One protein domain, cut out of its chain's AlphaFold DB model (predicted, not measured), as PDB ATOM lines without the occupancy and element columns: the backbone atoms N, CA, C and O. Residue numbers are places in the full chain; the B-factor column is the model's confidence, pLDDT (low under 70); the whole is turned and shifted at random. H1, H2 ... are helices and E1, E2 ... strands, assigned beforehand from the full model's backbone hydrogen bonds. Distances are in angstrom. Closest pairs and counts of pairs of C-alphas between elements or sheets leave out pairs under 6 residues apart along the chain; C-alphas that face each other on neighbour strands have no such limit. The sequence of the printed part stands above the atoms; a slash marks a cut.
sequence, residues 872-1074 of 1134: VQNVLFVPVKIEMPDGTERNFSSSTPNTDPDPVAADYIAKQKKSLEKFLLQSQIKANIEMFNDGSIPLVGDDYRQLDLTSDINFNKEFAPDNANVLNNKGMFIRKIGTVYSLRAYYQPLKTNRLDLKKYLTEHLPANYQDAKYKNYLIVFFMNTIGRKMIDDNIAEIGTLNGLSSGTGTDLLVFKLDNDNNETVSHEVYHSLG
ATOM      1  N   VAL A 872      13.325  13.079  46.085       91.69
ATOM      2  CA  VAL A 872      14.636  12.850  45.479       91.69
ATOM      3  C   VAL A 872      14.427  12.204  44.121       91.69
ATOM      4  O   VAL A 872      13.776  11.166  44.042       91.69
ATOM      5  N   GLN A 873      14.975  12.808  43.070       93.00
ATOM      6  CA  GLN A 873      15.113  12.148  41.780       93.00
ATOM      7  C   GLN A 873      16.529  11.593  41.685       93.00
ATOM      8  O   GLN A 873      17.500  12.348  41.609       93.00
ATOM      9  N   ASN A 874      16.629  10.267  41.703       93.62
ATOM     10  CA  ASN A 874      17.887   9.567  41.499       93.62
ATOM     11  C   ASN A 874      18.193   9.490  40.004       93.62
ATOM     12  O   ASN A 874      17.330   9.094  39.212       93.62
ATOM     13  N   VAL A 875      19.402   9.883  39.618       93.81
ATOM     14  CA  VAL A 875      19.842   9.912  38.224       93.81
ATOM     15  C   VAL A 875      21.238   9.312  38.135       93.81
ATOM     16  O   VAL A 875      22.092   9.631  38.956       93.81
ATOM     17  N   LEU A 876      21.466   8.436  37.159       92.50
ATOM     18  CA  LEU A 876      22.780   7.873  36.860       92.50
ATOM     19  C   LEU A 876      23.268   8.438  35.526       92.50
ATOM     20  O   LEU A 876      22.636   8.222  34.495       92.50
ATOM     21  N   PHE A 877      24.388   9.151  35.544       92.44
ATOM     22  CA  PHE A 877      25.047   9.656  34.343       92.44
ATOM     23  C   PHE A 877      26.059   8.631  33.837       92.44
ATOM     24  O   PHE A 877      27.009   8.299  34.544       92.44
ATOM     25  N   VAL A 878      25.872   8.155  32.604       91.75
ATOM     26  CA  VAL A 878      26.695   7.115  31.975       91.75
ATOM     27  C   VAL A 878      27.303   7.640  30.674       91.75
ATOM     28  O   VAL A 878      26.654   7.631  29.626       91.75
ATOM     29  N   PRO A 879      28.552   8.112  30.697       89.62
ATOM     30  CA  PRO A 879      29.279   8.424  29.473       89.62
ATOM     31  C   PRO A 879      29.593   7.150  28.694       89.62
ATOM     32  O   PRO A 879      30.082   6.182  29.270       89.62
ATOM     33  N   VAL A 880      29.315   7.142  27.392       88.19
ATOM     34  CA  VAL A 880      29.513   5.966  26.536       88.19
ATOM     35  C   VAL A 880      30.695   6.207  25.604       88.19
ATOM     36  O   VAL A 880      30.792   7.256  24.957       88.19
ATOM     37  N   LYS A 881      31.593   5.225  25.542       87.75
ATOM     38  CA  LYS A 881      32.709   5.172  24.602       87.75
ATOM     39  C   LYS A 881      32.397   4.149  23.519       87.75
ATOM     40  O   LYS A 881      32.052   3.012  23.823       87.75
ATOM     41  N   ILE A 882      32.500   4.566  22.261       85.31
ATOM     42  CA  ILE A 882      32.203   3.726  21.095       85.31
ATOM     43  C   ILE A 882      33.287   3.875  20.032       85.31
ATOM     44  O   ILE A 882      33.938   4.919  19.948       85.31
ATOM     45  N   GLU A 883      33.435   2.853  19.195       83.81
ATOM     46  CA  GLU A 883      34.224   2.916  17.965       83.81
ATOM     47  C   GLU A 883      33.292   3.207  16.783       83.81
ATOM     48  O   GLU A 883      32.193   2.658  16.679       83.81
ATOM     49  N   MET A 884      33.696   4.123  15.912       77.00
ATOM     50  CA  MET A 884      32.973   4.437  14.685       77.00
ATOM     51  C   MET A 884      33.369   3.481  13.554       77.00
ATOM     52  O   MET A 884      34.478   2.955  13.561       77.00
ATOM     53  N   PRO A 885      32.535   3.324  12.508       75.94
ATOM     54  CA  PRO A 885      32.870   2.477  11.356       75.94
ATOM     55  C   PRO A 885      34.153   2.868  10.596       75.94
ATOM     56  O   PRO A 885      34.649   2.097   9.784       75.94
ATOM     57  N   ASP A 886      34.682   4.079  10.800       74.56
ATOM     58  CA  ASP A 886      35.979   4.509  10.256       74.56
ATOM     59  C   ASP A 886      37.172   4.205  11.184       74.56
ATOM     60  O   ASP A 886      38.283   4.661  10.911       74.56
ATOM     61  N   GLY A 887      36.952   3.458  12.268       76.19
ATOM     62  CA  GLY A 887      37.948   3.130  13.289       76.19
ATOM     63  C   GLY A 887      38.214   4.256  14.291       76.19
ATOM     64  O   GLY A 887      39.126   4.145  15.108       76.19
ATOM     65  N   THR A 888      37.465   5.369  14.241       79.62
ATOM     66  CA  THR A 888      37.659   6.479  15.188       79.62
ATOM     67  C   THR A 888      36.929   6.232  16.507       79.62
ATOM     68  O   THR A 888      35.724   5.982  16.533       79.62
ATOM     69  N   GLU A 889      37.630   6.354  17.635       81.94
ATOM     70  CA  GLU A 889      36.995   6.299  18.955       81.94
ATOM     71  C   GLU A 889      36.287   7.622  19.293       81.94
ATOM     72  O   GLU A 889      36.811   8.718  19.077       81.94
ATOM     73  N   ARG A 890      35.089   7.529  19.877       79.31
ATOM     74  CA  ARG A 890      34.312   8.675  20.370       79.31
ATOM     75  C   ARG A 890      34.001   8.495  21.843       79.31
ATOM     76  O   ARG A 890      33.381   7.509  22.231       79.31
ATOM     77  N   ASN A 891      34.421   9.458  22.661       77.00
ATOM     78  CA  ASN A 891      34.304   9.373  24.114       77.00
ATOM     79  C   ASN A 891      34.212  10.762  24.783       77.00
ATOM     80  O   ASN A 891      34.546  11.766  24.160       77.00
ATOM     81  N   PHE A 892      33.765  10.826  26.038       73.00
ATOM     82  CA  PHE A 892      33.832  12.032  26.881       73.00
ATOM     83  C   PHE A 892      34.893  11.800  27.974       73.00
ATOM     84  O   PHE A 892      34.546  11.289  29.030       73.00
ATOM     85  N   SER A 893      36.196  11.968  27.709       57.78
ATOM     86  CA  SER A 893      37.250  11.602  28.691       57.78
ATOM     87  C   SER A 893      37.496  12.682  29.759       57.78
ATOM     88  O   SER A 893      37.383  13.872  29.472       57.78
ATOM     89  N   SER A 894      37.840  12.265  30.988       51.25
ATOM     90  CA  SER A 894      38.005  13.134  32.169       51.25
ATOM     91  C   SER A 894      39.454  13.347  32.664       51.25
ATOM     92  O   SER A 894      39.630  14.084  33.626       51.25
ATOM     93  N   SER A 895      40.508  12.781  32.049       42.12
ATOM     94  CA  SER A 895      41.941  13.132  32.303       42.12
ATOM     95  C   SER A 895      42.894  12.236  31.475       42.12
ATOM     96  O   SER A 895      42.853  11.019  31.598       42.12
ATOM     97  N   THR A 896      43.742  12.711  30.547       34.31
ATOM     98  CA  THR A 896      45.099  13.298  30.725       34.31
ATOM     99  C   THR A 896      45.713  13.653  29.340       34.31
ATOM    100  O   THR A 896      45.194  13.196  28.321       34.31
ATOM    101  N   PRO A 897      46.789  14.473  29.257       44.41
ATOM    102  CA  PRO A 897      47.192  15.166  28.032       44.41
ATOM    103  C   PRO A 897      47.950  14.250  27.068       44.41
ATOM    104  O   PRO A 897      49.110  13.923  27.309       44.41
ATOM    105  N   ASN A 898      47.346  13.895  25.935       34.56
ATOM    106  CA  ASN A 898      48.143  13.613  24.746       34.56
ATOM    107  C   ASN A 898      47.391  13.905  23.441       34.56
ATOM    108  O   ASN A 898      46.394  13.278  23.098       34.56
ATOM    109  N   THR A 899      47.932  14.914  22.761       35.66
ATOM    110  CA  THR A 899      47.923  15.241  21.325       35.66
ATOM    111  C   THR A 899      46.629  15.409  20.530       35.66
ATOM    112  O   THR A 899      46.750  15.895  19.413       35.66
ATOM    113  N   ASP A 900      45.437  15.169  21.079       41.16
ATOM    114  CA  ASP A 900      44.221  15.875  20.622       41.16
ATOM    115  C   ASP A 900      43.101  15.846  21.688       41.16
ATOM    116  O   ASP A 900      42.139  15.081  21.590       41.16
ATOM    117  N   PRO A 901      43.238  16.601  22.793       37.97
ATOM    118  CA  PRO A 901      42.157  16.732  23.753       37.97
ATOM    119  C   PRO A 901      41.124  17.693  23.167       37.97
ATOM    120  O   PRO A 901      41.428  18.867  22.996       37.97
ATOM    121  N   ASP A 902      39.900  17.234  22.912       45.69
ATOM    122  CA  ASP A 902      38.747  18.130  22.835       45.69
ATOM    123  C   ASP A 902      38.391  18.543  24.281       45.69
ATOM    124  O   ASP A 902      37.729  17.776  24.991       45.69
ATOM    125  N   PRO A 903      38.856  19.706  24.786       42.78
ATOM    126  CA  PRO A 903      38.742  20.081  26.198       42.78
ATOM    127  C   PRO A 903      37.288  20.402  26.592       42.78
ATOM    128  O   PRO A 903      36.997  20.652  27.757       42.78
ATOM    129  N   VAL A 904      36.374  20.392  25.615       52.53
ATOM    130  CA  VAL A 904      34.958  20.759  25.725       52.53
ATOM    131  C   VAL A 904      34.111  19.625  26.333       52.53
ATOM    132  O   VAL A 904      33.040  19.870  26.886       52.53
ATOM    133  N   ALA A 905      34.582  18.373  26.292       54.62
ATOM    134  CA  ALA A 905      33.767  17.192  26.596       54.62
ATOM    135  C   ALA A 905      33.481  16.955  28.101       54.62
ATOM    136  O   ALA A 905      32.342  16.657  28.463       54.62
ATOM    137  N   ALA A 906      34.470  17.095  28.995       56.75
ATOM    138  CA  ALA A 906      34.258  16.912  30.441       56.75
ATOM    139  C   ALA A 906      33.511  18.097  31.084       56.75
ATOM    140  O   ALA A 906      32.648  17.903  31.942       56.75
ATOM    141  N   ASP A 907      33.786  19.313  30.607       71.19
ATOM    142  CA  ASP A 907      33.079  20.542  30.984       71.19
ATOM    143  C   ASP A 907      31.583  20.476  30.605       71.19
ATOM    144  O   ASP A 907      30.721  20.947  31.346       71.19
ATOM    145  N   TYR A 908      31.241  19.790  29.507       77.50
ATOM    146  CA  TYR A 908      29.854  19.594  29.084       77.50
ATOM    147  C   TYR A 908      29.008  18.832  30.114       77.50
ATOM    148  O   TYR A 908      27.939  19.307  30.497       77.50
ATOM    149  N   ILE A 909      29.471  17.677  30.608       82.38
ATOM    150  CA  ILE A 909      28.703  16.874  31.579       82.38
ATOM    151  C   ILE A 909      28.513  17.647  32.891       82.38
ATOM    152  O   ILE A 909      27.412  17.653  33.447       82.38
ATOM    153  N   ALA A 910      29.540  18.368  33.349       82.94
ATOM    154  CA  ALA A 910      29.449  19.222  34.531       82.94
ATOM    155  C   ALA A 910      28.423  20.361  34.349       82.94
ATOM    156  O   ALA A 910      27.607  20.617  35.241       82.94
ATOM    157  N   LYS A 911      28.395  21.008  33.174       85.12
ATOM    158  CA  LYS A 911      27.380  22.021  32.829       85.12
ATOM    159  C   LYS A 911      25.964  21.437  32.799       85.12
ATOM    160  O   LYS A 911      25.055  22.048  33.361       85.12
ATOM    161  N   GLN A 912      25.780  20.249  32.217       88.38
ATOM    162  CA  GLN A 912      24.488  19.552  32.205       88.38
ATOM    163  C   GLN A 912      24.031  19.173  33.621       88.38
ATOM    164  O   GLN A 912      22.868  19.378  33.963       88.38
ATOM    165  N   LYS A 913      24.946  18.683  34.469       90.19
ATOM    166  CA  LYS A 913      24.680  18.388  35.885       90.19
ATOM    167  C   LYS A 913      24.177  19.632  36.620       90.19
ATOM    168  O   LYS A 913      23.099  19.601  37.212       90.19
ATOM    169  N   LYS A 914      24.910  20.747  36.516       90.81
ATOM    170  CA  LYS A 914      24.542  22.029  37.142       90.81
ATOM    171  C   LYS A 914      23.190  22.544  36.643       90.81
ATOM    172  O   LYS A 914      22.400  23.073  37.423       90.81
ATOM    173  N   SER A 915      22.916  22.398  35.347       90.75
ATOM    174  CA  SER A 915      21.623  22.759  34.759       90.75
ATOM    175  C   SER A 915      20.490  21.900  35.321       90.75
ATOM    176  O   SER A 915      19.457  22.438  35.721       90.75
ATOM    177  N   LEU A 916      20.693  20.585  35.422       93.69
ATOM    178  CA  LEU A 916      19.691  19.665  35.951       93.69
ATOM    179  C   LEU A 916      19.361  19.983  37.413       93.69
ATOM    180  O   LEU A 916      18.189  20.076  37.775       93.69
ATOM    181  N   GLU A 917      20.384  20.214  38.236       93.56
ATOM    182  CA  GLU A 917      20.223  20.658  39.623       93.56
ATOM    183  C   GLU A 917      19.436  21.974  39.706       93.56
ATOM    184  O   GLU A 917      18.498  22.070  40.499       93.56
ATOM    185  N   LYS A 918      19.767  22.956  38.853       92.94
ATOM    186  CA  LYS A 918      19.084  24.257  38.781       92.94
ATOM    187  C   LYS A 918      17.585  24.104  38.504       92.94
ATOM    188  O   LYS A 918      16.773  24.662  39.238       92.94
ATOM    189  N   PHE A 919      17.199  23.349  37.477       95.19
ATOM    190  CA  PHE A 919      15.786  23.226  37.100       95.19
ATOM    191  C   PHE A 919      14.985  22.344  38.061       95.19
ATOM    192  O   PHE A 919      13.899  22.749  38.482       95.19
ATOM    193  N   LEU A 920      15.531  21.198  38.490       95.19
ATOM    194  CA  LEU A 920      14.870  20.343  39.484       95.19
ATOM    195  C   LEU A 920      14.625  21.095  40.799       95.19
ATOM    196  O   LEU A 920      13.572  20.923  41.422       95.19
ATOM    197  N   LEU A 921      15.543  21.990  41.177       93.31
ATOM    198  CA  LEU A 921      15.380  22.859  42.336       93.31
ATOM    199  C   LEU A 921      14.162  23.786  42.217       93.31
ATOM    200  O   LEU A 921      13.430  23.929  43.197       93.31
ATOM    201  N   GLN A 922      13.881  24.357  41.038       94.69
ATOM    202  CA  GLN A 922      12.674  25.175  40.834       94.69
ATOM    203  C   GLN A 922      11.405  24.380  41.167       94.69
ATOM    204  O   GLN A 922      10.475  24.915  41.761       94.69
ATOM    205  N   SER A 923      11.403  23.074  40.893       95.19
ATOM    206  CA  SER A 923      10.301  22.168  41.238       95.19
ATOM    207  C   SER A 923      10.375  21.574  42.653       95.19
ATOM    208  O   SER A 923       9.593  20.680  42.974       95.19
ATOM    209  N   GLN A 924      11.290  22.036  43.513       94.38
ATOM    210  CA  GLN A 924      11.549  21.473  44.848       94.38
ATOM    211  C   GLN A 924      11.841  19.959  44.817       94.38
ATOM    212  O   GLN A 924      11.457  19.198  45.714       94.38
ATOM    213  N   ILE A 925      12.536  19.519  43.764       94.69
ATOM    214  CA  ILE A 925      13.050  18.161  43.596       94.69
ATOM    215  C   ILE A 925      14.546  18.196  43.894       94.69
ATOM    216  O   ILE A 925      15.299  18.965  43.300       94.69
ATOM    217  N   LYS A 926      14.993  17.355  44.826       93.12
ATOM    218  CA  LYS A 926      16.420  17.168  45.078       93.12
ATOM    219  C   LYS A 926      16.978  16.242  44.003       93.12
ATOM    220  O   LYS A 926      16.552  15.091  43.904       93.12
ATOM    221  N   ALA A 927      17.939  16.727  43.230       92.94
ATOM    222  CA  ALA A 927      18.712  15.874  42.341       92.94
ATOM    223  C   ALA A 927      19.693  15.037  43.178       92.94
ATOM    224  O   ALA A 927      20.439  15.581  43.992       92.94
ATOM    225  N   ASN A 928      19.673  13.718  43.003       93.25
ATOM    226  CA  ASN A 928      20.743  12.836  43.456       93.25
ATOM    227  C   ASN A 928      21.390  12.235  42.211       93.25
ATOM    228  O   ASN A 928      20.859  11.286  41.635       93.25
ATOM    229  N   ILE A 929      22.476  12.860  41.764       92.81
ATOM    230  CA  ILE A 929      23.144  12.512  40.513       92.81
ATOM    231  C   ILE A 929      24.379  11.693  40.861       92.81
ATOM    232  O   ILE A 929      25.310  12.198  41.484       92.81
ATOM    233  N   GLU A 930      24.364  10.428  40.464       91.50
ATOM    234  CA  GLU A 930      25.518   9.546  40.531       91.50
ATOM    235  C   GLU A 930      26.205   9.490  39.171       91.50
ATOM    236  O   GLU A 930      25.554   9.450  38.124       91.50
ATOM    237  N   MET A 931      27.530   9.461  39.200       88.62
ATOM    238  CA  MET A 931      28.348   9.250  38.018       88.62
ATOM    239  C   MET A 931      28.675   7.765  37.867       88.62
ATOM    240  O   MET A 931      28.975   7.084  38.848       88.62
ATOM    241  N   PHE A 932      28.638   7.255  36.638       89.69
ATOM    242  CA  PHE A 932      29.024   5.880  36.343       89.69
ATOM    243  C   PHE A 932      30.497   5.622  36.689       89.69
ATOM    244  O   PHE A 932      31.398   6.321  36.223       89.69
ATOM    245  N   ASN A 933      30.745   4.588  37.493       85.88
ATOM    246  CA  ASN A 933      32.079   4.159  37.895       85.88
ATOM    247  C   ASN A 933      32.132   2.628  38.040       85.88
ATOM    248  O   ASN A 933      31.826   2.081  39.097       85.88
ATOM    249  N   ASP A 934      32.515   1.929  36.973       80.31
ATOM    250  CA  ASP A 934      32.687   0.463  36.947       80.31
ATOM    251  C   ASP A 934      34.051  -0.012  37.502       80.31
ATOM    252  O   ASP A 934      34.587  -1.063  37.166       80.31
ATOM    253  N   GLY A 935      34.702   0.816  38.316       73.94
ATOM    254  CA  GLY A 935      35.976   0.476  38.933       73.94
ATOM    255  C   GLY A 935      35.813  -0.240  40.262       73.94
ATOM    256  O   GLY A 935      34.945   0.102  41.057       73.94
ATOM    257  N   SER A 936      36.761  -1.120  40.588       73.38
ATOM    258  CA  SER A 936      36.939  -1.614  41.962       73.38
ATOM    259  C   SER A 936      37.383  -0.520  42.946       73.38
ATOM    260  O   SER A 936      37.316  -0.716  44.157       73.38
ATOM    261  N   ILE A 937      37.834   0.634  42.434       77.38
ATOM    262  CA  ILE A 937      38.303   1.781  43.217       77.38
ATOM    263  C   ILE A 937      37.290   2.935  43.087       77.38
ATOM    264  O   ILE A 937      37.060   3.413  41.967       77.38
ATOM    265  N   PRO A 938      36.711   3.416  44.206       71.50
ATOM    266  CA  PRO A 938      35.869   4.610  44.221       71.50
ATOM    267  C   PRO A 938      36.627   5.849  43.722       71.50
ATOM    268  O   PRO A 938      37.758   6.094  44.138       71.50
ATOM    269  N   LEU A 939      35.996   6.626  42.841       76.00
ATOM    270  CA  LEU A 939      36.498   7.923  42.381       76.00
ATOM    271  C   LEU A 939      35.999   9.049  43.306       76.00
ATOM    272  O   LEU A 939      35.026   8.862  44.042       76.00
ATOM    273  N   VAL A 940      36.680  10.198  43.309       70.75
ATOM    274  CA  VAL A 940      36.387  11.317  44.221       70.75
ATOM    275  C   VAL A 940      35.560  12.382  43.499       70.75
ATOM    276  O   VAL A 940      35.893  12.799  42.399       70.75
ATOM    277  N   GLY A 941      34.505  12.884  44.141       74.62
ATOM    278  CA  GLY A 941      33.723  14.003  43.607       74.62
ATOM    279  C   GLY A 941      32.917  13.635  42.358       74.62
ATOM    280  O   GLY A 941      32.163  12.668  42.381       74.62
ATOM    281  N   ASP A 942      33.069  14.434  41.299       71.12
ATOM    282  CA  ASP A 942      32.326  14.316  40.032       71.12
ATOM    283  C   ASP A 942      33.067  13.491  38.969       71.12
ATOM    284  O   ASP A 942      32.706  13.502  37.791       71.12
ATOM    285  N   ASP A 943      34.100  12.766  39.389       75.44
ATOM    286  CA  ASP A 943      34.871  11.874  38.538       75.44
ATOM    287  C   ASP A 943      34.039  10.666  38.082       75.44
ATOM    288  O   ASP A 943      33.197  10.126  38.807       75.44
ATOM    289  N   TYR A 944      34.303  10.209  36.859       80.44
ATOM    290  CA  TYR A 944      33.530   9.156  36.211       80.44
ATOM    291  C   TYR A 944      34.381   8.281  35.293       80.44
ATOM    292  O   TYR A 944      35.435   8.694  34.804       80.44
ATOM    293  N   ARG A 945      33.884   7.067  35.036       84.75
ATOM    294  CA  ARG A 945      34.362   6.165  33.981       84.75
ATOM    295  C   ARG A 945      33.382   6.161  32.811       84.75
ATOM    296  O   ARG A 945      32.297   6.734  32.888       84.75
ATOM    297  N   GLN A 946      33.772   5.506  31.727       86.62
ATOM    298  CA  GLN A 946      32.934   5.328  30.548       86.62
ATOM    299  C   GLN A 946      32.464   3.881  30.448       86.62
ATOM    300  O   GLN A 946      33.217   2.965  30.779       86.62
ATOM    301  N   LEU A 947      31.241   3.688  29.964       90.38
ATOM    302  CA  LEU A 947      30.791   2.405  29.441       90.38
ATOM    303  C   LEU A 947      31.474   2.199  28.084       90.38
ATOM    304  O   LEU A 947      31.131   2.885  27.120       90.38
ATOM    305  N   ASP A 948      32.477   1.323  28.032       89.00
ATOM    306  CA  ASP A 948      33.266   1.074  26.823       89.00
ATOM    307  C   ASP A 948      32.641  -0.043  25.978       89.00
ATOM    308  O   ASP A 948      32.590  -1.200  26.392       89.00
ATOM    309  N   LEU A 949      32.161   0.322  24.790       89.44
ATOM    310  CA  LEU A 949      31.575  -0.580  23.798       89.44
ATOM    311  C   LEU A 949      32.458  -0.718  22.548       89.44
ATOM    312  O   LEU A 949      32.010  -1.275  21.549       89.44
ATOM    313  N   THR A 950      33.700  -0.223  22.562       85.38
ATOM    314  CA  THR A 950      34.607  -0.283  21.393       85.38
ATOM    315  C   THR A 950      34.858  -1.716  20.926       85.38
ATOM    316  O   THR A 950      34.812  -1.999  19.734       85.38
ATOM    317  N   SER A 951      35.012  -2.658  21.860       83.50
ATOM    318  CA  SER A 951      35.186  -4.082  21.553       83.50
ATOM    319  C   SER A 951      33.877  -4.858  21.339       83.50
ATOM    320  O   SER A 951      33.914  -6.075  21.141       83.50
ATOM    321  N   ASP A 952      32.715  -4.204  21.419       86.12
ATOM    322  CA  ASP A 952      31.414  -4.863  21.300       86.12
ATOM    323  C   ASP A 952      31.000  -5.030  19.826       86.12
ATOM    324  O   ASP A 952      30.429  -4.149  19.176       86.12
ATOM    325  N   ILE A 953      31.262  -6.227  19.301       78.00
ATOM    326  CA  ILE A 953      30.942  -6.608  17.919       78.00
ATOM    327  C   ILE A 953      29.429  -6.521  17.645       78.00
ATOM    328  O   ILE A 953      29.029  -6.208  16.519       78.00
ATOM    329  N   ASN A 954      28.574  -6.779  18.643       81.75
ATOM    330  CA  ASN A 954      27.124  -6.714  18.472       81.75
ATOM    331  C   ASN A 954      26.652  -5.266  18.375       81.75
ATOM    332  O   ASN A 954      25.824  -4.966  17.514       81.75
ATOM    333  N   PHE A 955      27.223  -4.361  19.172       82.62
ATOM    334  CA  PHE A 955      26.933  -2.934  19.066       82.62
ATOM    335  C   PHE A 955      27.279  -2.412  17.668       82.62
ATOM    336  O   PHE A 955      26.435  -1.801  17.010       82.62
ATOM    337  N   ASN A 956      28.475  -2.727  17.165       73.75
ATOM    338  CA  ASN A 956      28.913  -2.288  15.839       73.75
ATOM    339  C   ASN A 956      28.033  -2.876  14.724       73.75
ATOM    340  O   ASN A 956      27.577  -2.163  13.832       73.75
ATOM    341  N   LYS A 957      27.683  -4.162  14.812       73.25
ATOM    342  CA  LYS A 957      26.799  -4.815  13.838       73.25
ATOM    343  C   LYS A 957      25.377  -4.249  13.855       73.25
ATOM    344  O   LYS A 957      24.754  -4.082  12.799       73.25
ATOM    345  N   GLU A 958      24.832  -3.990  15.039       73.56
ATOM    346  CA  GLU A 958      23.432  -3.613  15.207       73.56
ATOM    347  C   GLU A 958      23.202  -2.108  15.093       73.56
ATOM    348  O   GLU A 958      22.275  -1.690  14.405       73.56
ATOM    349  N   PHE A 959      24.085  -1.284  15.641       74.31
ATOM    350  CA  PHE A 959      23.906   0.162  15.704       74.31
ATOM    351  C   PHE A 959      24.924   0.945  14.876       74.31
ATOM    352  O   PHE A 959      24.701   2.135  14.698       74.31
ATOM    353  N   ALA A 960      25.960   0.332  14.294       69.19
ATOM    354  CA  ALA A 960      26.919   1.007  13.407       69.19
ATOM    355  C   ALA A 960      27.277   0.200  12.132       69.19
ATOM    356  O   ALA A 960      28.453   0.001  11.840       69.19
ATOM    357  N   PRO A 961      26.293  -0.296  11.350       65.75
ATOM    358  CA  PRO A 961      26.575  -1.224  10.256       65.75
ATOM    359  C   PRO A 961      27.320  -0.563   9.081       65.75
ATOM    360  O   PRO A 961      26.894   0.476   8.574       65.75
ATOM    361  N   ASP A 962      28.344  -1.243   8.556       57.94
ATOM    362  CA  ASP A 962      29.141  -0.808   7.392       57.94
ATOM    363  C   ASP A 962      28.346  -0.693   6.078       57.94
ATOM    364  O   ASP A 962      28.790  -0.055   5.122       57.94
ATOM    365  N   ASN A 963      27.163  -1.315   5.995       58.28
ATOM    366  CA  ASN A 963      26.431  -1.481   4.741       58.28
ATOM    367  C   ASN A 963      25.010  -0.890   4.804       58.28
ATOM    368  O   ASN A 963      24.177  -1.291   5.620       58.28
ATOM    369  N   ALA A 964      24.708   0.041   3.891       52.22
ATOM    370  CA  ALA A 964      23.464   0.819   3.868       52.22
ATOM    371  C   ALA A 964      22.189  -0.017   3.615       52.22
ATOM    372  O   ALA A 964      21.089   0.446   3.904       52.22
ATOM    373  N   ASN A 965      22.322  -1.252   3.120       50.41
ATOM    374  CA  ASN A 965      21.195  -2.134   2.792       50.41
ATOM    375  C   ASN A 965      20.637  -2.936   3.992       50.41
ATOM    376  O   ASN A 965      19.672  -3.678   3.829       50.41
ATOM    377  N   VAL A 966      21.203  -2.794   5.201       50.72
ATOM    378  CA  VAL A 966      20.806  -3.550   6.419       50.72
ATOM    379  C   VAL A 966      19.864  -2.737   7.341       50.72
ATOM    380  O   VAL A 966      19.631  -3.088   8.495       50.72
ATOM    381  N   LEU A 967      19.306  -1.620   6.859       53.03
ATOM    382  CA  LEU A 967      18.690  -0.586   7.711       53.03
ATOM    383  C   LEU A 967      17.166  -0.710   7.918       53.03
ATOM    384  O   LEU A 967      16.624  -0.066   8.813       53.03
ATOM    385  N   ASN A 968      16.476  -1.579   7.171       51.59
ATOM    386  CA  ASN A 968      15.002  -1.599   7.105       51.59
ATOM    387  C   ASN A 968      14.281  -2.037   8.409       51.59
ATOM    388  O   ASN A 968      13.059  -1.919   8.496       51.59
ATOM    389  N   ASN A 969      15.009  -2.497   9.439       52.94
ATOM    390  CA  ASN A 969      14.451  -3.017  10.702       52.94
ATOM    391  C   ASN A 969      15.053  -2.396  11.986       52.94
ATOM    392  O   ASN A 969      14.851  -2.936  13.072       52.94
ATOM    393  N   LYS A 970      15.785  -1.275  11.909       56.12
ATOM    394  CA  LYS A 970      16.496  -0.692  13.072       56.12
ATOM    395  C   LYS A 970      15.879   0.633  13.530       56.12
ATOM    396  O   LYS A 970      15.463   1.438  12.701       56.12
ATOM    397  N   GLY A 971      15.733   0.825  14.846       57.12
ATOM    398  CA  GLY A 971      15.110   2.017  15.448       57.12
ATOM    399  C   GLY A 971      16.078   3.197  15.586       57.12
ATOM    400  O   GLY A 971      15.682   4.351  15.426       57.12
ATOM    401  N   MET A 972      17.363   2.897  15.803       69.69
ATOM    402  CA  MET A 972      18.469   3.857  15.819       69.69
ATOM    403  C   MET A 972      19.723   3.245  15.181       69.69
ATOM    404  O   MET A 972      19.930   2.041  15.312       69.69
ATOM    405  N   PHE A 973      20.546   4.040  14.486       69.81
ATOM    406  CA  PHE A 973      21.816   3.579  13.896       69.81
ATOM    407  C   PHE A 973      22.767   4.733  13.532       69.81
ATOM    408  O   PHE A 973      22.338   5.849  13.244       69.81
ATOM    409  N   ILE A 974      24.068   4.458  13.509       72.94
ATOM    410  CA  ILE A 974      25.160   5.355  13.131       72.94
ATOM    411  C   ILE A 974      25.371   5.271  11.620       72.94
ATOM    412  O   ILE A 974      25.446   4.186  11.045       72.94
ATOM    413  N   ARG A 975      25.481   6.428  10.959       71.12
ATOM    414  CA  ARG A 975      25.776   6.514   9.523       71.12
ATOM    415  C   ARG A 975      26.596   7.755   9.180       71.12
ATOM    416  O   ARG A 975      26.381   8.830   9.744       71.12
ATOM    417  N   LYS A 976      27.481   7.612   8.191       67.44
ATOM    418  CA  LYS A 976      28.255   8.711   7.601       67.44
ATOM    419  C   LYS A 976      27.387   9.617   6.718       67.44
ATOM    420  O   LYS A 976      26.631   9.127   5.877       67.44
ATOM    421  N   ILE A 977      27.520  10.931   6.887       60.66
ATOM    422  CA  ILE A 977      26.927  11.978   6.045       60.66
ATOM    423  C   ILE A 977      28.035  12.960   5.674       60.66
ATOM    424  O   ILE A 977      28.607  13.617   6.542       60.66
ATOM    425  N   GLY A 978      28.364  13.047   4.385       67.56
ATOM    426  CA  GLY A 978      29.556  13.778   3.954       67.56
ATOM    427  C   GLY A 978      30.809  13.208   4.631       67.56
ATOM    428  O   GLY A 978      31.141  12.038   4.438       67.56
ATOM    429  N   THR A 979      31.480  14.021   5.447       62.16
ATOM    430  CA  THR A 979      32.690  13.649   6.200       62.16
ATOM    431  C   THR A 979      32.433  13.246   7.658       62.16
ATOM    432  O   THR A 979      33.378  12.839   8.324       62.16
ATOM    433  N   VAL A 980      31.191  13.309   8.163       65.69
ATOM    434  CA  VAL A 980      30.885  13.158   9.601       65.69
ATOM    435  C   VAL A 980      29.951  11.973   9.869       65.69
ATOM    436  O   VAL A 980      28.975  11.766   9.147       65.69
ATOM    437  N   TYR A 981      30.221  11.193  10.920       69.50
ATOM    438  CA  TYR A 981      29.317  10.148  11.417       69.50
ATOM    439  C   TYR A 981      28.275  10.729  12.384       69.50
ATOM    440  O   TYR A 981      28.599  11.528  13.261       69.50
ATOM    441  N   SER A 982      27.015  10.320  12.220       66.88
ATOM    442  CA  SER A 982      25.876  10.785  13.027       66.88
ATOM    443  C   SER A 982      24.981   9.621  13.445       66.88
ATOM    444  O   SER A 982      24.818   8.670  12.675       66.88
ATOM    445  N   LEU A 983      24.390   9.704  14.639       71.56
ATOM    446  CA  LEU A 983      23.406   8.746  15.134       71.56
ATOM    447  C   LEU A 983      22.005   9.192  14.707       71.56
ATOM    448  O   LEU A 983      21.547  10.277  15.060       71.56
ATOM    449  N   ARG A 984      21.315   8.354  13.938       69.88
ATOM    450  CA  ARG A 984      19.965   8.613  13.441       69.88
ATOM    451  C   ARG A 984      18.940   7.935  14.335       69.88
ATOM    452  O   ARG A 984      19.075   6.746  14.611       69.88
ATOM    453  N   ALA A 985      17.908   8.674  14.731       63.06
ATOM    454  CA  ALA A 985      16.738   8.139  15.419       63.06
ATOM    455  C   ALA A 985      15.503   8.221  14.513       63.06
ATOM    456  O   ALA A 985      15.208   9.280  13.945       63.06
ATOM    457  N   TYR A 986      14.781   7.104  14.378       59.91
ATOM    458  CA  TYR A 986      13.457   7.117  13.761       59.91
ATOM    459  C   TYR A 986      12.446   7.753  14.705       59.91
ATOM    460  O   TYR A 986      12.403   7.460  15.895       59.91
ATOM    461  N   TYR A 987      11.631   8.631  14.138       49.06
ATOM    462  CA  TYR A 987      10.777   9.523  14.903       49.06
ATOM    463  C   TYR A 987       9.308   9.068  14.998       49.06
ATOM    464  O   TYR A 987       8.580   9.512  15.876       49.06
ATOM    465  N   GLN A 988       8.864   8.168  14.117       48.88
ATOM    466  CA  GLN A 988       7.496   7.634  14.111       48.88
ATOM    467  C   GLN A 988       7.402   6.317  14.907       48.88
ATOM    468  O   GLN A 988       8.372   5.552  14.913       48.88
ATOM    469  N   PRO A 989       6.243   5.987  15.518       39.88
ATOM    470  CA  PRO A 989       6.008   4.687  16.141       39.88
ATOM    471  C   PRO A 989       5.870   3.622  15.044       39.88
ATOM    472  O   PRO A 989       4.777   3.269  14.605       39.88
ATOM    473  N   LEU A 990       6.996   3.127  14.541       43.22
ATOM    474  CA  LEU A 990       7.036   2.091  13.516       43.22
ATOM    475  C   LEU A 990       7.200   0.713  14.167       43.22
ATOM    476  O   LEU A 990       8.120   0.511  14.947       43.22
ATOM    477  N   LYS A 991       6.285  -0.201  13.800       45.25
ATOM    478  CA  LYS A 991       6.252  -1.676  13.953       45.25
ATOM    479  C   LYS A 991       7.061  -2.282  15.121       45.25
ATOM    480  O   LYS A 991       8.282  -2.216  15.171       45.25
ATOM    481  N   THR A 992       6.353  -3.030  15.962       41.78
ATOM    482  CA  THR A 992       6.701  -3.673  17.248       41.78
ATOM    483  C   THR A 992       7.947  -4.586  17.353       41.78
ATOM    484  O   THR A 992       8.010  -5.358  18.296       41.78
ATOM    485  N   ASN A 993       8.962  -4.513  16.482       48.72
ATOM    486  CA  ASN A 993      10.119  -5.433  16.487       48.72
ATOM    487  C   ASN A 993      11.491  -4.779  16.170       48.72
ATOM    488  O   ASN A 993      12.404  -5.478  15.729       48.72
ATOM    489  N   ARG A 994      11.677  -3.462  16.351       59.12
ATOM    490  CA  ARG A 994      12.987  -2.805  16.116       59.12
ATOM    491  C   ARG A 994      13.833  -2.719  17.405       59.12
ATOM    492  O   ARG A 994      13.287  -2.518  18.484       59.12
ATOM    493  N   LEU A 995      15.160  -2.867  17.280       60.62
ATOM    494  CA  LEU A 995      16.142  -2.780  18.380       60.62
ATOM    495  C   LEU A 995      16.139  -1.391  19.049       60.62
ATOM    496  O   LEU A 995      16.242  -0.374  18.359       60.62
ATOM    497  N   ASP A 996      16.052  -1.371  20.382       74.12
ATOM    498  CA  ASP A 996      16.075  -0.168  21.225       74.12
ATOM    499  C   ASP A 996      17.479   0.029  21.811       74.12
ATOM    500  O   ASP A 996      17.941  -0.768  22.628       74.12
ATOM    501  N   LEU A 997      18.154   1.100  21.386       78.94
ATOM    502  CA  LEU A 997      19.500   1.436  21.844       78.94
ATOM    503  C   LEU A 997      19.545   1.704  23.354       78.94
ATOM    504  O   LEU A 997      20.501   1.302  24.003       78.94
ATOM    505  N   LYS A 998      18.525   2.335  23.945       82.94
ATOM    506  CA  LYS A 998      18.518   2.596  25.394       82.94
ATOM    507  C   LYS A 998      18.451   1.299  26.174       82.94
ATOM    508  O   LYS A 998      19.228   1.098  27.098       82.94
ATOM    509  N   LYS A 999      17.564   0.399  25.746       82.88
ATOM    510  CA  LYS A 999      17.476  -0.947  26.307       82.88
ATOM    511  C   LYS A 999      18.806  -1.694  26.164       82.88
ATOM    512  O   LYS A 999      19.267  -2.263  27.144       82.88
ATOM    513  N   TYR A1000      19.435  -1.628  24.987       86.50
ATOM    514  CA  TYR A1000      20.746  -2.233  24.750       86.50
ATOM    515  C   TYR A1000      21.797  -1.704  25.731       86.50
ATOM    516  O   TYR A1000      22.445  -2.491  26.410       86.50
ATOM    517  N   LEU A1001      21.935  -0.381  25.861       88.81
ATOM    518  CA  LEU A1001      22.906   0.230  26.772       88.81
ATOM    519  C   LEU A1001      22.652  -0.167  28.231       88.81
ATOM    520  O   LEU A1001      23.598  -0.499  28.938       88.81
ATOM    521  N   THR A1002      21.390  -0.202  28.670       88.25
ATOM    522  CA  THR A1002      21.024  -0.650  30.021       88.25
ATOM    523  C   THR A1002      21.369  -2.125  30.256       88.25
ATOM    524  O   THR A1002      21.866  -2.465  31.326       88.25
ATOM    525  N   GLU A1003      21.167  -3.001  29.267       87.81
ATOM    526  CA  GLU A1003      21.535  -4.428  29.343       87.81
ATOM    527  C   GLU A1003      23.056  -4.659  29.342       87.81
ATOM    528  O   GLU A1003      23.514  -5.690  29.836       87.81
ATOM    529  N   HIS A1004      23.836  -3.701  28.830       90.69
ATOM    530  CA  HIS A1004      25.304  -3.746  28.813       90.69
ATOM    531  C   HIS A1004      25.942  -3.049  30.017       90.69
ATOM    532  O   HIS A1004      27.165  -3.061  30.156       90.69
ATOM    533  N   LEU A1005      25.144  -2.469  30.919       90.88
ATOM    534  CA  LEU A1005      25.671  -2.004  32.193       90.88
ATOM    535  C   LEU A1005      26.185  -3.198  33.019       90.88
ATOM    536  O   LEU A1005      25.574  -4.263  32.997       90.88
ATOM    537  N   PRO A1006      27.267  -3.042  33.793       88.69
ATOM    538  CA  PRO A1006      27.758  -4.080  34.697       88.69
ATOM    539  C   PRO A1006      26.690  -4.526  35.710       88.69
ATOM    540  O   PRO A1006      25.800  -3.753  36.070       88.69
ATOM    541  N   ALA A1007      26.781  -5.764  36.210       84.00
ATOM    542  CA  ALA A1007      25.734  -6.386  37.033       84.00
ATOM    543  C   ALA A1007      25.319  -5.546  38.261       84.00
ATOM    544  O   ALA A1007      24.133  -5.431  38.557       84.00
ATOM    545  N   ASN A1008      26.265  -4.866  38.914       83.00
ATOM    546  CA  ASN A1008      25.999  -3.979  40.055       83.00
ATOM    547  C   ASN A1008      25.142  -2.744  39.706       83.00
ATOM    548  O   ASN A1008      24.536  -2.144  40.594       83.00
ATOM    549  N   TYR A1009      25.073  -2.362  38.430       85.81
ATOM    550  CA  TYR A1009      24.197  -1.306  37.915       85.81
ATOM    551  C   TYR A1009      22.853  -1.840  37.395       85.81
ATOM    552  O   TYR A1009      21.940  -1.055  37.143       85.81
ATOM    553  N   GLN A1010      22.703  -3.162  37.286       78.50
ATOM    554  CA  GLN A1010      21.435  -3.841  36.994       78.50
ATOM    555  C   GLN A1010      20.683  -4.261  38.275       78.50
ATOM    556  O   GLN A1010      19.534  -4.707  38.218       78.50
ATOM    557  N   ASP A1011      21.317  -4.091  39.439       77.25
ATOM    558  CA  ASP A1011      20.773  -4.432  40.750       77.25
ATOM    559  C   ASP A1011      19.586  -3.548  41.181       77.25
ATOM    560  O   ASP A1011      19.303  -2.474  40.640       77.25
ATOM    561  N   ALA A1012      18.905  -3.981  42.250       75.31
ATOM    562  CA  ALA A1012      17.709  -3.333  42.793       75.31
ATOM    563  C   ALA A1012      17.875  -1.828  43.096       75.31
ATOM    564  O   ALA A1012      16.887  -1.099  43.033       75.31
ATOM    565  N   LYS A1013      19.098  -1.353  43.388       83.94
ATOM    566  CA  LYS A1013      19.384   0.070  43.645       83.94
ATOM    567  C   LYS A1013      19.048   0.949  42.434       83.94
ATOM    568  O   LYS A1013      18.326   1.933  42.577       83.94
ATOM    569  N   TYR A1014      19.568   0.607  41.255       85.69
ATOM    570  CA  TYR A1014      19.498   1.457  40.058       85.69
ATOM    571  C   TYR A1014      18.221   1.258  39.242       85.69
ATOM    572  O   TYR A1014      17.900   2.084  38.391       85.69
ATOM    573  N   LYS A1015      17.419   0.238  39.566       81.69
ATOM    574  CA  LYS A1015      16.098   0.010  38.958       81.69
ATOM    575  C   LYS A1015      15.180   1.242  39.014       81.69
ATOM    576  O   LYS A1015      14.395   1.471  38.092       81.69
ATOM    577  N   ASN A1016      15.311   2.053  40.066       82.69
ATOM    578  CA  ASN A1016      14.496   3.249  40.282       82.69
ATOM    579  C   ASN A1016      15.224   4.552  39.886       82.69
ATOM    580  O   ASN A1016      14.696   5.643  40.095       82.69
ATOM    581  N   TYR A1017      16.427   4.464  39.304       90.94
ATOM    582  CA  TYR A1017      17.161   5.619  38.783       90.94
ATOM    583  C   TYR A1017      16.677   5.942  37.367       90.94
ATOM    584  O   TYR A1017      16.274   5.054  36.614       90.94
ATOM    585  N   LEU A1018      16.716   7.221  36.996       91.19
ATOM    586  CA  LEU A1018      16.722   7.611  35.586       91.19
ATOM    587  C   LEU A1018      18.151   7.486  35.071       91.19
ATOM    588  O   LEU A1018      19.061   8.081  35.648       91.19
ATOM    589  N   ILE A1019      18.358   6.715  34.009       92.25
ATOM    590  CA  ILE A1019      19.691   6.545  33.429       92.25
ATOM    591  C   ILE A1019      19.839   7.497  32.243       92.25
ATOM    592  O   ILE A1019      19.001   7.518  31.343       92.25
ATOM    593  N   VAL A1020      20.896   8.308  32.258       92.69
ATOM    594  CA  VAL A1020      21.227   9.275  31.205       92.69
ATOM    595  C   VAL A1020      22.512   8.825  30.531       92.69
ATOM    596  O   VAL A1020      23.589   8.921  31.120       92.69
ATOM    597  N   PHE A1021      22.407   8.358  29.290       91.00
ATOM    598  CA  PHE A1021      23.570   7.970  28.499       91.00
ATOM    599  C   PHE A1021      24.078   9.149  27.666       91.00
ATOM    600  O   PHE A1021      23.323   9.731  26.882       91.00
ATOM    601  N   PHE A1022      25.363   9.479  27.800       87.44
ATOM    602  CA  PHE A1022      26.014  10.525  27.007       87.44
ATOM    603  C   PHE A1022      26.765   9.899  25.835       87.44
ATOM    604  O   PHE A1022      27.750   9.185  26.022       87.44
ATOM    605  N   MET A1023      26.322  10.212  24.621       83.12
ATOM    606  CA  MET A1023      26.878   9.720  23.363       83.12
ATOM    607  C   MET A1023      27.676  10.831  22.677       83.12
ATOM    608  O   MET A1023      27.111  11.868  22.320       83.12
ATOM    609  N   ASN A1024      28.986  10.639  22.465       79.94
ATOM    610  CA  ASN A1024      29.834  11.643  21.805       79.94
ATOM    611  C   ASN A1024      29.649  11.614  20.272       79.94
ATOM    612  O   ASN A1024      30.573  11.354  19.501       79.94
ATOM    613  N   THR A1025      28.408  11.811  19.832       74.69
ATOM    614  CA  THR A1025      27.964  11.700  18.440       74.69
ATOM    615  C   THR A1025      26.924  12.767  18.142       74.69
ATOM    616  O   THR A1025      26.121  13.072  19.021       74.69
ATOM    617  N   ILE A1026      26.860  13.255  16.902       74.00
ATOM    618  CA  ILE A1026      25.786  14.158  16.465       74.00
ATOM    619  C   ILE A1026      24.489  13.356  16.301       74.00
ATOM    620  O   ILE A1026      24.450  12.416  15.502       74.00
ATOM    621  N   GLY A1027      23.428  13.736  17.015       75.44
ATOM    622  CA  GLY A1027      22.088  13.165  16.848       75.44
ATOM    623  C   GLY A1027      21.353  13.763  15.643       75.44
ATOM    624  O   GLY A1027      21.409  14.972  15.417       75.44
ATOM    625  N   ARG A1028      20.641  12.941  14.859       73.44
ATOM    626  CA  ARG A1028      19.830  13.375  13.702       73.44
ATOM    627  C   ARG A1028      18.458  12.700  13.655       73.44
ATOM    628  O   ARG A1028      18.320  11.521  13.987       73.44
ATOM    629  N   LYS A1029      17.446  13.446  13.200       70.12
ATOM    630  CA  LYS A1029      16.041  13.012  13.087       70.12
ATOM    631  C   LYS A1029      15.677  12.558  11.663       70.12
ATOM    632  O   LYS A1029      16.059  13.217  10.695       70.12
ATOM    633  N   MET A1030      14.877  11.487  11.552       67.00
ATOM    634  CA  MET A1030      14.399  10.879  10.289       67.00
ATOM    635  C   MET A1030      12.855  10.801  10.213       67.00
ATOM    636  O   MET A1030      12.240  10.424  11.210       67.00
ATOM    637  N   ILE A1031      12.227  11.103   9.055       55.16
ATOM    638  CA  ILE A1031      10.755  10.952   8.842       55.16
ATOM    639  C   ILE A1031      10.376   9.555   8.333       55.16
ATOM    640  O   ILE A1031       9.355   9.020   8.753       55.16
ATOM    641  N   ASP A1032      11.166   8.975   7.430       54.91
ATOM    642  CA  ASP A1032      10.811   7.757   6.691       54.91
ATOM    643  C   ASP A1032      12.076   6.953   6.330       54.91
ATOM    644  O   ASP A1032      13.199   7.452   6.457       54.91
ATOM    645  N   ASP A1033      11.902   5.716   5.861       52.78
ATOM    646  CA  ASP A1033      12.975   4.842   5.369       52.78
ATOM    647  C   ASP A1033      13.732   5.469   4.171       52.78
ATOM    648  O   ASP A1033      14.895   5.147   3.912       52.78
ATOM    649  N   ASN A1034      13.133   6.460   3.499       52.00
ATOM    650  CA  ASN A1034      13.729   7.225   2.404       52.00
ATOM    651  C   ASN A1034      14.542   8.450   2.872       52.00
ATOM    652  O   ASN A1034      14.196   9.565   2.512       52.00
ATOM    653  N   ILE A1035      15.613   8.243   3.652       52.94
ATOM    654  CA  ILE A1035      16.842   9.074   3.860       52.94
ATOM    655  C   ILE A1035      16.696  10.623   4.056       52.94
ATOM    656  O   ILE A1035      17.697  11.282   4.332       52.94
ATOM    657  N   ALA A1036      15.516  11.240   4.010       50.62
ATOM    658  CA  ALA A1036      15.328  12.684   4.126       50.62
ATOM    659  C   ALA A1036      15.485  13.129   5.588       50.62
ATOM    660  O   ALA A1036      14.746  12.708   6.480       50.62
ATOM    661  N   GLU A1037      16.495  13.959   5.820       56.06
ATOM    662  CA  GLU A1037      16.858  14.521   7.118       56.06
ATOM    663  C   GLU A1037      16.084  15.818   7.388       56.06
ATOM    664  O   GLU A1037      15.904  16.620   6.475       56.06
ATOM    665  N   ILE A1038      15.650  16.045   8.636       56.00
ATOM    666  CA  ILE A1038      14.880  17.261   8.999       56.00
ATOM    667  C   ILE A1038      15.510  18.058  10.142       56.00
ATOM    668  O   ILE A1038      15.013  19.130  10.476       56.00
ATOM    669  N   GLY A1039      16.588  17.569  10.762       66.38
ATOM    670  CA  GLY A1039      17.282  18.336  11.791       66.38
ATOM    671  C   GLY A1039      18.146  17.520  12.743       66.38
ATOM    672  O   GLY A1039      18.163  16.285  12.721       66.38
ATOM    673  N   THR A1040      18.853  18.252  13.598       70.62
ATOM    674  CA  THR A1040      19.697  17.740  14.680       70.62
ATOM    675  C   THR A1040      18.872  17.428  15.929       70.62
ATOM    676  O   THR A1040      17.911  18.134  16.234       70.62
ATOM    677  N   LEU A1041      19.259  16.385  16.660       74.00
ATOM    678  CA  LEU A1041      18.687  16.004  17.953       74.00
ATOM    679  C   LEU A1041      19.728  16.213  19.045       74.00
ATOM    680  O   LEU A1041      20.849  15.721  18.925       74.00
ATOM    681  N   ASN A1042      19.326  16.890  20.119       77.81
ATOM    682  CA  ASN A1042      20.208  17.148  21.255       77.81
ATOM    683  C   ASN A1042      20.094  16.050  22.318       77.81
ATOM    684  O   ASN A1042      21.091  15.664  22.924       77.81
ATOM    685  N   GLY A1043      18.895  15.507  22.500       83.06
ATOM    686  CA  GLY A1043      18.617  14.390  23.385       83.06
ATOM    687  C   GLY A1043      17.364  13.635  22.948       83.06
ATOM    688  O   GLY A1043      16.756  13.964  21.924       83.06
ATOM    689  N   LEU A1044      17.047  12.567  23.677       80.44
ATOM    690  CA  LEU A1044      15.882  11.726  23.428       80.44
ATOM    691  C   LEU A1044      15.385  11.046  24.714       80.44
ATOM    692  O   LEU A1044      16.009  10.103  25.212       80.44
ATOM    693  N   SER A1045      14.198  11.443  25.166       81.25
ATOM    694  CA  SER A1045      13.329  10.674  26.066       81.25
ATOM    695  C   SER A1045      12.208   9.961  25.291       81.25
ATOM    696  O   SER A1045      11.785  10.412  24.229       81.25
ATOM    697  N   SER A1046      11.715   8.826  25.806       71.44
ATOM    698  CA  SER A1046      10.545   8.114  25.247       71.44
ATOM    699  C   SER A1046       9.258   8.374  26.040       71.44
ATOM    700  O   SER A1046       8.267   7.674  25.838       71.44
ATOM    701  N   GLY A1047       9.271   9.361  26.939       72.62
ATOM    702  CA  GLY A1047       8.140   9.742  27.782       72.62
ATOM    703  C   GLY A1047       8.339   9.391  29.256       72.62
ATOM    704  O   GLY A1047       9.444   9.067  29.703       72.62
ATOM    705  N   THR A1048       7.255   9.467  30.024       81.38
ATOM    706  CA  THR A1048       7.269   9.369  31.489       81.38
ATOM    707  C   THR A1048       7.962   8.100  32.000       81.38
ATOM    708  O   THR A1048       7.641   6.988  31.589       81.38
ATOM    709  N   GLY A1049       8.900   8.267  32.933       79.25
ATOM    710  CA  GLY A1049       9.654   7.197  33.589       79.25
ATOM    711  C   GLY A1049      10.758   6.555  32.744       79.25
ATOM    712  O   GLY A1049      11.418   5.635  33.231       79.25
ATOM    713  N   THR A1050      10.966   7.012  31.505       80.62
ATOM    714  CA  THR A1050      11.930   6.395  30.585       80.62
ATOM    715  C   THR A1050      13.342   6.953  30.746       80.62
ATOM    716  O   THR A1050      13.533   8.124  31.080       80.62
ATOM    717  N   ASP A1051      14.331   6.096  30.496       84.25
ATOM    718  CA  ASP A1051      15.743   6.475  30.432       84.25
ATOM    719  C   ASP A1051      16.035   7.296  29.162       84.25
ATOM    720  O   ASP A1051      15.221   7.344  28.225       84.25
ATOM    721  N   LEU A1052      17.191   7.962  29.140       85.31
ATOM    722  CA  LEU A1052      17.464   9.087  28.246       85.31
ATOM    723  C   LEU A1052      18.777   8.913  27.476       85.31
ATOM    724  O   LEU A1052      19.766   8.414  28.015       85.31
ATOM    725  N   LEU A1053      18.797   9.379  26.224       81.19
ATOM    726  CA  LEU A1053      20.024   9.568  25.441       81.19
ATOM    727  C   LEU A1053      20.312  11.059  25.291       81.19
ATOM    728  O   LEU A1053      19.398  11.841  25.035       81.19
ATOM    729  N   VAL A1054      21.579  11.439  25.395       80.69
ATOM    730  CA  VAL A1054      22.058  12.809  25.183       80.69
ATOM    731  C   VAL A1054      23.206  12.773  24.190       80.69
ATOM    732  O   VAL A1054      24.113  11.949  24.309       80.69
ATOM    733  N   PHE A1055      23.163  13.662  23.205       78.19
ATOM    734  CA  PHE A1055      24.109  13.713  22.096       78.19
ATOM    735  C   PHE A1055      25.082  14.880  22.247       78.19
ATOM    736  O   PHE A1055      24.759  15.902  22.855       78.19
ATOM    737  N   LYS A1056      26.277  14.742  21.665       68.75
ATOM    738  CA  LYS A1056      27.240  15.845  21.589       68.75
ATOM    739  C   LYS A1056      26.672  16.961  20.717       68.75
ATOM    740  O   LYS A1056      26.158  16.696  19.629       68.75
ATOM    741  N   LEU A1057      26.814  18.197  21.182       61.12
ATOM    742  CA  LEU A1057      26.362  19.394  20.481       61.12
ATOM    743  C   LEU A1057      27.552  20.175  19.935       61.12
ATOM    744  O   LEU A1057      28.560  20.312  20.620       61.12
ATOM    745  N   ASP A1058      27.388  20.741  18.739       50.44
ATOM    746  CA  ASP A1058      28.329  21.718  18.170       50.44
ATOM    747  C   ASP A1058      28.124  23.134  18.758       50.44
ATOM    748  O   ASP A1058      28.930  24.028  18.530       50.44
ATOM    749  N   ASN A1059      27.049  23.346  19.532       52.56
ATOM    750  CA  ASN A1059      26.664  24.629  20.126       52.56
ATOM    751  C   ASN A1059      26.479  24.459  21.643       52.56
ATOM    752  O   ASN A1059      25.799  23.515  22.042       52.56
ATOM    753  N   ASP A1060      27.009  25.380  22.458       56.38
ATOM    754  CA  ASP A1060      27.027  25.423  23.943       56.38
ATOM    755  C   ASP A1060      25.646  25.369  24.664       56.38
ATOM    756  O   ASP A1060      25.342  26.191  25.529       56.38
ATOM    757  N   ASN A1061      24.753  24.441  24.315       70.56
ATOM    758  CA  ASN A1061      23.444  24.282  24.947       70.56
ATOM    759  C   ASN A1061      23.558  23.390  26.191       70.56
ATOM    760  O   ASN A1061      23.754  22.173  26.104       70.56
ATOM    761  N   ASN A1062      23.395  24.018  27.354       79.44
ATOM    762  CA  ASN A1062      23.640  23.412  28.659       79.44
ATOM    763  C   ASN A1062      22.379  22.830  29.306       79.44
ATOM    764  O   ASN A1062      22.468  22.288  30.404       79.44
ATOM    765  N   GLU A1063      21.201  22.940  28.678       86.38
ATOM    766  CA  GLU A1063      19.928  22.525  29.294       86.38
ATOM    767  C   GLU A1063      19.298  21.269  28.686       86.38
ATOM    768  O   GLU A1063      18.163  20.937  29.016       86.38
ATOM    769  N   THR A1064      20.005  20.551  27.813       86.94
ATOM    770  CA  THR A1064      19.496  19.334  27.165       86.94
ATOM    771  C   THR A1064      19.101  18.253  28.164       86.94
ATOM    772  O   THR A1064      17.980  17.761  28.101       86.94
ATOM    773  N   VAL A1065      19.975  17.900  29.114       90.75
ATOM    774  CA  VAL A1065      19.657  16.876  30.124       90.75
ATOM    775  C   VAL A1065      18.431  17.291  30.920       90.75
ATOM    776  O   VAL A1065      17.524  16.487  31.105       90.75
ATOM    777  N   SER A1066      18.382  18.549  31.356       92.56
ATOM    778  CA  SER A1066      17.234  19.098  32.073       92.56
ATOM    779  C   SER A1066      15.957  18.934  31.249       92.56
ATOM    780  O   SER A1066      14.979  18.386  31.743       92.56
ATOM    781  N   HIS A1067      15.975  19.349  29.982       92.25
ATOM    782  CA  HIS A1067      14.836  19.257  29.071       92.25
ATOM    783  C   HIS A1067      14.327  17.814  28.930       92.25
ATOM    784  O   HIS A1067      13.146  17.550  29.143       92.25
ATOM    785  N   GLU A1068      15.224  16.864  28.661       91.19
ATOM    786  CA  GLU A1068      14.855  15.457  28.491       91.19
ATOM    787  C   GLU A1068      14.387  14.807  29.802       91.19
ATOM    788  O   GLU A1068      13.419  14.043  29.807       91.19
ATOM    789  N   VAL A1069      15.015  15.135  30.940       93.38
ATOM    790  CA  VAL A1069      14.576  14.640  32.256       93.38
ATOM    791  C   VAL A1069      13.156  15.104  32.555       93.38
ATOM    792  O   VAL A1069      12.363  14.316  33.064       93.38
ATOM    793  N   TYR A1070      12.791  16.335  32.199       94.31
ATOM    794  CA  TYR A1070      11.426  16.817  32.390       94.31
ATOM    795  C   TYR A1070      10.396  16.082  31.515       94.31
ATOM    796  O   TYR A1070       9.307  15.798  32.022       94.31
ATOM    797  N   HIS A1071      10.747  15.647  30.296       91.50
ATOM    798  CA  HIS A1071       9.916  14.705  29.521       91.50
ATOM    799  C   HIS A1071       9.737  13.371  30.256       91.50
ATOM    800  O   HIS A1071       8.621  12.857  30.361       91.50
ATOM    801  N   SER A1072      10.801  12.839  30.869       90.81
ATOM    802  CA  SER A1072      10.717  11.639  31.717       90.81
ATOM    803  C   SER A1072       9.942  11.861  33.023       90.81
ATOM    804  O   SER A1072       9.450  10.901  33.613       90.81
ATOM    805  N   LEU A1073       9.757  13.108  33.455       91.75
ATOM    806  CA  LEU A1073       8.865  13.491  34.554       91.75
ATOM    807  C   LEU A1073       7.447  13.860  34.064       91.75
ATOM    808  O   LEU A1073       6.623  14.360  34.834       91.75
ATOM    809  N   GLY A1074       7.131  13.577  32.798       90.31
ATOM    810  CA  GLY A1074       5.803  13.738  32.209       90.31
ATOM    811  C   GLY A1074       5.446  15.165  31.795       90.31
ATOM    812  O   GLY A1074       4.264  15.440  31.591       90.31
TER     813      GLY A1074
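This is residues 872 to 1074 of the 1134 residues of an uncharacterized protein of Chryseobacterium sp (UniProt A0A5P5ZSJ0). A strongly twisted five-stranded sheet has H1 and H5 packed over one face, each running along its strands, and the short H3 across the other face; a smaller, strongly twisted four-stranded sheet lies beyond the ends of E5 and E9, with H2 beside its strand E3. The larger sheet runs E2 E1 E5 E9 E8, the smaller E3 E4 E6 E7, both mixed. The printed part has 203 residues, in the order E1 H1 E2 H2 E3 E4 H3 H4 E5 E6 E7 E8 E9 H5, and under half of them are in these five named helices and nine named strands, of mixed class. It is compact, with a radius of gyration of the C-alphas of 16.7 A and spans of 46 by 43 by 35 A.

In the larger sheet, E1, residues 872 to 883, runs 35.2 A from C-alpha 872 at (14.636, 12.850, 45.479); E2 is 925 to 931, 18.6 A, E5 1018 to 1023, 16.0 A, E9 1052 to 1055 and E8 1043 to 1045. H1, 904 to 922, is 27.3 A long, H3 is 997 to 1003, H4 1007 to 1010, and H5, 1064 to 1072, ends with C-alpha 1072 at (10.717, 11.639, 31.717). The smaller sheet has E3, 972 to 977, E4, 980 to 986, 18.9 A, E6, 1026 to 1030, and E7, 1037 to 1041; H2 is 953 to 959.

E2, E1, E5 and E9 are parallel, with N 875 and O 928 at 2.9 A, N 878 and O 1020 at 2.8 A, and N 1023 and O 1054 at 2.8 A; E8 and E9 form an antiparallel hairpin, N 1044 and O 1053 at 2.8 A. E1, H1 and E2 are a strand-helix-strand unit, two parallel neighbour strands with a helix between, its crossover right-handed. H1, at a height over the sheet of 8.9 A, is on the same face as H5, at 5.6 A; H3 is on the opposite face, at 9.3 A. H1, with residues 912 to 920 alone, touches H5 at a steep tilt of 45 degrees, the closest C-alphas being Leu 916 and Ser 1066, 4.6 A. H4 is close to H3 but not clearly touching, C-alphas 1003 and 1010 at 7.7 A. In the smaller sheet E3 and E4 form a hairpin, N 975 and O 982 at 2.9 A, and E6 and E7 another, N 1041 and O 1027 at 2.9 A; E4 and E6 are parallel neighbours, N 983 and O 1026 at 2.8 A. H2 is on this sheet, over none of its strands, the closest C-alphas being Phe 959 and Phe 973, 4.4 A. Every O i to N i+4 pair is within hydrogen-bond range in H2, H3 and H5, 14 of 15 in H1; H4 is too short for one.

The farthest C-alphas, Gln 924 and Asn 965, are 49.2 A apart, and the printed part has no cut. The links E1 to H1, E2 to H2 and H2 to E3 are long. The model's mean pLDDT over the printed part is 74.9, with 62 residues under 70, among them 893 to 906 and 984 to 995.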